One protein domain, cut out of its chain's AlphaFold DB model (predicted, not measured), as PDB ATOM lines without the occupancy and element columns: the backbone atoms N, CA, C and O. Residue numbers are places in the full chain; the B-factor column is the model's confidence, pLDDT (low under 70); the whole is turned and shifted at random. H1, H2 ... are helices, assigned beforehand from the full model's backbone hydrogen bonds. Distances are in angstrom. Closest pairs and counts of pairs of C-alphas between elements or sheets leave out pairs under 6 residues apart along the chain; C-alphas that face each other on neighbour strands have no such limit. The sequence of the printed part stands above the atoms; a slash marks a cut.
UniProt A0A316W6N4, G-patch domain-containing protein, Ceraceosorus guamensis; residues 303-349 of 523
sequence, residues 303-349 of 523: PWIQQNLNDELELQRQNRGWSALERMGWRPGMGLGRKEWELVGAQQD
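What this domain is: This is residues 303 to 349 of the 523 residues of the protein "G-patch domain-containing protein" of Ceraceosorus guamensis (UniProt A0A316W6N4). Three separate short helices are strung along an open C, with H1 as one arm, H2 at the bend and H3 at the end of the other arm. No helix packs on another, and the space between the arms is empty. The printed part has 47 residues, with H1, H2 and H3 in that order and no named strand: all helix. It is loose, with a radius of gyration of the C-alphas of 12.6 A, and spans 32 by 27 by 17 A.

How they stand to each other: H1, residues 303 to 313, stands free. A short link of 6 residues leads to H2, residues 320 to 327, which is apart from H1. A short link of 10 residues leads to H3, residues 338 to 349, apart from H1 and H2. In H1, H2 and H3, every O i to N i+4 pair is within hydrogen-bond range.

Where its parts are: H1 begins at C-alpha 303 (42.399, 118.658, -5.348) and is 15.6 A long. H2 is 10.8 A long. H3 is 16.3 A long and ends at C-alpha 349 (34.678, 133.302, 12.220).

The domain as a whole: The C-alphas farthest apart, of Pro 303 and Arg 327, are 34.6 A apart. The printed part has no cut. Residues 303 to 317 have pLDDT under 70.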
ATOM      1  N   PRO A 303      43.169 117.809  -6.262       57.12
ATOM      2  CA  PRO A 303      42.399 118.658  -5.348       57.12
ATOM      3  C   PRO A 303      40.880 118.471  -5.475       57.12
ATOM      4  O   PRO A 303      40.157 118.631  -4.494       57.12
ATOM      5  N   TRP A 304      40.392 118.058  -6.649       61.22
ATOM      6  CA  TRP A 304      38.973 117.775  -6.878       61.22
ATOM      7  C   TRP A 304      38.491 116.500  -6.163       61.22
ATOM      8  O   TRP A 304      37.317 116.398  -5.814       61.22
ATOM      9  N   ILE A 305      39.381 115.540  -5.881       57.69
ATOM     10  CA  ILE A 305      39.042 114.336  -5.103       57.69
ATOM     11  C   ILE A 305      38.964 114.674  -3.611       57.69
ATOM     12  O   ILE A 305      38.064 114.193  -2.927       57.69
ATOM     13  N   GLN A 306      39.838 115.557  -3.111       53.34
ATOM     14  CA  GLN A 306      39.728 116.071  -1.740       53.34
ATOM     15  C   GLN A 306      38.470 116.927  -1.536       53.34
ATOM     16  O   GLN A 306      37.822 116.792  -0.502       53.34
ATOM     17  N   GLN A 307      38.084 117.754  -2.517       55.19
ATOM     18  CA  GLN A 307      36.812 118.487  -2.471       55.19
ATOM     19  C   GLN A 307      35.615 117.530  -2.419       55.19
ATOM     20  O   GLN A 307      34.853 117.591  -1.462       55.19
ATOM     21  N   ASN A 308      35.515 116.565  -3.342       49.47
ATOM     22  CA  ASN A 308      34.415 115.592  -3.326       49.47
ATOM     23  C   ASN A 308      34.360 114.751  -2.035       49.47
ATOM     24  O   ASN A 308      33.272 114.469  -1.549       49.47
ATOM     25  N   LEU A 309      35.503 114.370  -1.448       49.38
ATOM     26  CA  LEU A 309      35.537 113.636  -0.171       49.38
ATOM     27  C   LEU A 309      35.101 114.490   1.028       49.38
ATOM     28  O   LEU A 309      34.510 113.953   1.966       49.38
ATOM     29  N   ASN A 310      35.372 115.797   1.009       51.12
ATOM     30  CA  ASN A 310      34.865 116.723   2.020       51.12
ATOM     31  C   ASN A 310      33.354 116.958   1.832       51.12
ATOM     32  O   ASN A 310      32.601 116.839   2.799       51.12
ATOM     33  N   ASP A 311      32.903 117.178   0.594       49.94
ATOM     34  CA  ASP A 311      31.492 117.385   0.237       49.94
ATOM     35  C   ASP A 311      30.622 116.136   0.511       49.94
ATOM     36  O   ASP A 311      29.465 116.254   0.919       49.94
ATOM     37  N   GLU A 312      31.167 114.926   0.338       45.81
ATOM     38  CA  GLU A 312      30.474 113.654   0.609       45.81
ATOM     39  C   GLU A 312      30.435 113.298   2.113       45.81
ATOM     40  O   GLU A 312      29.583 112.517   2.551       45.81
ATOM     41  N   LEU A 313      31.302 113.911   2.931       50.88
ATOM     42  CA  LEU A 313      31.291 113.801   4.397       50.88
ATOM     43  C   LEU A 313      30.566 114.953   5.104       50.88
ATOM     44  O   LEU A 313      30.315 114.855   6.314       50.88
ATOM     45  N   GLU A 314      30.152 116.000   4.387       56.75
ATOM     46  CA  GLU A 314      29.220 116.973   4.939       56.75
ATOM     47  C   GLU A 314      27.913 116.278   5.332       56.75
ATOM     48  O   GLU A 314      27.119 115.807   4.511       56.75
ATOM     49  N   LEU A 315      27.643 116.250   6.638       59.38
ATOM     50  CA  LEU A 315      26.387 115.762   7.193       59.38
ATOM     51  C   LEU A 315      25.263 116.775   6.922       59.38
ATOM     52  O   LEU A 315      24.746 117.435   7.828       59.38
ATOM     53  N   GLN A 316      24.875 116.884   5.650       67.19
ATOM     54  CA  GLN A 316      23.821 117.771   5.183       67.19
ATOM     55  C   GLN A 316      22.554 117.563   6.015       67.19
ATOM     56  O   GLN A 316      22.091 116.435   6.207       67.19
ATOM     57  N   ARG A 317      21.925 118.656   6.464       66.25
ATOM     58  CA  ARG A 317      20.739 118.588   7.344       66.25
ATOM     59  C   ARG A 317      19.561 117.806   6.744       66.25
ATOM     60  O   ARG A 317      18.694 117.343   7.481       66.25
ATOM     61  N   GLN A 318      19.538 117.659   5.420       77.38
ATOM     62  CA  GLN A 318      18.530 116.912   4.668       77.38
ATOM     63  C   GLN A 318      18.724 115.384   4.751       77.38
ATOM     64  O   GLN A 318      17.770 114.630   4.541       77.38
ATOM     65  N   ASN A 319      19.925 114.903   5.101       80.69
ATOM     66  CA  ASN A 319      20.198 113.476   5.216       80.69
ATOM     67  C   ASN A 319      19.448 112.854   6.404       80.69
ATOM     68  O   ASN A 319      19.523 113.308   7.550       80.69
ATOM     69  N   ARG A 320      18.753 111.735   6.152       77.12
ATOM     70  CA  ARG A 320      17.988 111.014   7.190       77.12
ATOM     71  C   ARG A 320      18.872 110.531   8.346       77.12
ATOM     72  O   ARG A 320      18.394 110.470   9.476       77.12
ATOM     73  N   GLY A 321      20.145 110.230   8.070       80.94
ATOM     74  CA  GLY A 321      21.149 109.894   9.083       80.94
ATOM     75  C   GLY A 321      21.411 111.046  10.057       80.94
ATOM     76  O   GLY A 321      21.358 110.838  11.267       80.94
ATOM     77  N   TRP A 322      21.566 112.274   9.552       80.62
ATOM     78  CA  TRP A 322      21.726 113.467  10.388       80.62
ATOM     79  C   TRP A 322      20.514 113.705  11.291       80.62
ATOM     80  O   TRP A 322      20.657 113.839  12.504       80.62
ATOM     81  N   SER A 323      19.302 113.634  10.730       80.19
ATOM     82  CA  SER A 323      18.057 113.731  11.510       80.19
ATOM     83  C   SER A 323      17.930 112.656  12.605       80.19
ATOM     84  O   SER A 323      17.246 112.874  13.606       80.19
ATOM     85  N   ALA A 324      18.541 111.479  12.431       84.75
ATOM     86  CA  ALA A 324      18.574 110.435  13.454       84.75
ATOM     87  C   ALA A 324      19.618 110.733  14.545       84.75
ATOM     88  O   ALA A 324      19.311 110.589  15.729       84.75
ATOM     89  N   LEU A 325      20.808 111.205  14.161       85.88
ATOM     90  CA  LEU A 325      21.861 111.656  15.076       85.88
ATOM     91  C   LEU A 325      21.377 112.825  15.952       85.88
ATOM     92  O   LEU A 325      21.461 112.743  17.180       85.88
ATOM     93  N   GLU A 326      20.765 113.850  15.358       85.12
ATOM     94  CA  GLU A 326      20.220 115.013  16.073       85.12
ATOM     95  C   GLU A 326      19.168 114.608  17.124       85.12
ATOM     96  O   GLU A 326      19.177 115.098  18.256       85.12
ATOM     97  N   ARG A 327      18.314 113.620  16.813       87.25
ATOM     98  CA  ARG A 327      17.348 113.045  17.775       87.25
ATOM     99  C   ARG A 327      18.001 112.261  18.913       87.25
ATOM    100  O   ARG A 327      17.410 112.171  19.987       87.25
ATOM    101  N   MET A 328      19.196 111.711  18.702       89.44
ATOM    102  CA  MET A 328      20.022 111.117  19.763       89.44
ATOM    103  C   MET A 328      20.817 112.172  20.552       89.44
ATOM    104  O   MET A 328      21.582 111.820  21.448       89.44
ATOM    105  N   GLY A 329      20.625 113.461  20.253       88.62
ATOM    106  CA  GLY A 329      21.301 114.573  20.910       88.62
ATOM    107  C   GLY A 329      22.687 114.884  20.350       88.62
ATOM    108  O   GLY A 329      23.356 115.746  20.915       88.62
ATOM    109  N   TRP A 330      23.110 114.230  19.259       87.12
ATOM    110  CA  TRP A 330      24.328 114.619  18.551       87.12
ATOM    111  C   TRP A 330      24.169 116.005  17.932       87.12
ATOM    112  O   TRP A 330      23.119 116.360  17.400       87.12
ATOM    113  N   ARG A 331      25.238 116.791  18.011       83.44
ATOM    114  CA  ARG A 331      25.355 118.127  17.423       83.44
ATOM    115  C   ARG A 331      26.624 118.175  16.573       83.44
ATOM    116  O   ARG A 331      27.563 117.443  16.900       83.44
ATOM    117  N   PRO A 332      26.700 119.036  15.543       74.38
ATOM    118  CA  PRO A 332      27.987 119.339  14.921       74.38
ATOM    119  C   PRO A 332      28.963 119.784  16.020       74.38
ATOM    120  O   PRO A 332      28.574 120.521  16.928       74.38
ATOM    121  N   GLY A 333      30.182 119.244  15.995       78.00
ATOM    122  CA  GLY A 333      31.187 119.440  17.046       78.00
ATOM    123  C   GLY A 333      31.203 118.411  18.178       78.00
ATOM    124  O   GLY A 333      32.206 118.313  18.882       78.00
ATOM    125  N   MET A 334      30.162 117.589  18.364       77.75
ATOM    126  CA  MET A 334      30.264 116.472  19.313       77.75
ATOM    127  C   MET A 334      31.243 115.418  18.793       77.75
ATOM    128  O   MET A 334      31.007 114.809  17.758       77.75
ATOM    129  N   GLY A 335      32.314 115.176  19.549       77.81
ATOM    130  CA  GLY A 335      33.348 114.191  19.221       77.81
ATOM    131  C   GLY A 335      34.666 114.804  18.751       77.81
ATOM    132  O   GLY A 335      35.692 114.149  18.900       77.81
ATOM    133  N   LEU A 336      34.659 116.061  18.292       77.19
ATOM    134  CA  LEU A 336      35.888 116.822  18.073       77.19
ATOM    135  C   LEU A 336      36.518 117.191  19.422       77.19
ATOM    136  O   LEU A 336      35.827 117.554  20.385       77.19
ATOM    137  N   GLY A 337      37.842 117.097  19.501       83.25
ATOM    138  CA  GLY A 337      38.607 117.589  20.636       83.25
ATOM    139  C   GLY A 337      38.458 119.106  20.774       83.25
ATOM    140  O   GLY A 337      38.258 119.817  19.795       83.25
ATOM    141  N   ARG A 338      38.603 119.640  21.995       75.44
ATOM    142  CA  ARG A 338      38.437 121.085  22.254       75.44
ATOM    143  C   ARG A 338      39.275 121.964  21.313       75.44
ATOM    144  O   ARG A 338      38.772 122.965  20.829       75.44
ATOM    145  N   LYS A 339      40.515 121.545  21.029       78.00
ATOM    146  CA  LYS A 339      41.431 122.222  20.095       78.00
ATOM    147  C   LYS A 339      40.921 122.215  18.650       78.00
ATOM    148  O   LYS A 339      41.043 123.217  17.966       78.00
ATOM    149  N   GLU A 340      40.361 121.095  18.196       77.81
ATOM    150  CA  GLU A 340      39.812 120.945  16.842       77.81
ATOM    151  C   GLU A 340      38.555 121.808  16.684       77.81
ATOM    152  O   GLU A 340      38.408 122.507  15.690       77.81
ATOM    153  N   TRP A 341      37.692 121.839  17.706       80.50
ATOM    154  CA  TRP A 341      36.518 122.713  17.726       80.50
ATOM    155  C   TRP A 341      36.880 124.205  17.756       80.50
ATOM    156  O   TRP A 341      36.274 124.992  17.036       80.50
ATOM    157  N   GLU A 342      37.878 124.597  18.556       82.06
ATOM    158  CA  GLU A 342      38.401 125.972  18.583       82.06
ATOM    159  C   GLU A 342      39.007 126.373  17.220       82.06
ATOM    160  O   GLU A 342      38.839 127.514  16.799       82.06
ATOM    161  N   LEU A 343      39.644 125.441  16.498       85.44
ATOM    162  CA  LEU A 343      40.242 125.691  15.180       85.44
ATOM    163  C   LEU A 343      39.194 125.788  14.058       85.44
ATOM    164  O   LEU A 343      39.280 126.698  13.237       85.44
ATOM    165  N   VAL A 344      38.178 124.917  14.056       83.00
ATOM    166  CA  VAL A 344      37.032 125.003  13.127       83.00
ATOM    167  C   VAL A 344      36.233 126.286  13.368       83.00
ATOM    168  O   VAL A 344      35.908 126.986  12.414       83.00
ATOM    169  N   GLY A 345      35.980 126.644  14.633       83.56
ATOM    170  CA  GLY A 345      35.334 127.913  14.983       83.56
ATOM    171  C   GLY A 345      36.121 129.120  14.472       83.56
ATOM    172  O   GLY A 345      35.560 129.961  13.783       83.56
ATOM    173  N   ALA A 346      37.437 129.156  14.701       83.81
ATOM    174  CA  ALA A 346      38.287 130.252  14.236       83.81
ATOM    175  C   ALA A 346      38.397 130.357  12.702       83.81
ATOM    176  O   ALA A 346      38.656 131.448  12.195       83.81
ATOM    177  N   GLN A 347      38.235 129.256  11.956       83.81
ATOM    178  CA  GLN A 347      38.132 129.294  10.492       83.81
ATOM    179  C   GLN A 347      36.775 129.835  10.031       83.81
ATOM    180  O   GLN A 347      36.733 130.614   9.083       83.81
ATOM    181  N   GLN A 348      35.690 129.463  10.715       84.88
ATOM    182  CA  GLN A 348      34.349 129.933  10.381       84.88
ATOM    183  C   GLN A 348      34.147 131.415  10.733       84.88
ATOM    184  O   GLN A 348      33.630 132.168   9.915       84.88
ATOM    185  N   ASP A 349      34.659 131.874  11.878       84.56
ATOM    186  CA  ASP A 349      34.678 133.302  12.220       84.56
ATOM    187  C   ASP A 349      35.447 134.113  11.147       84.56
ATOM    188  O   ASP A 349      35.015 135.191  10.752       84.56
TER     189      ASP A 349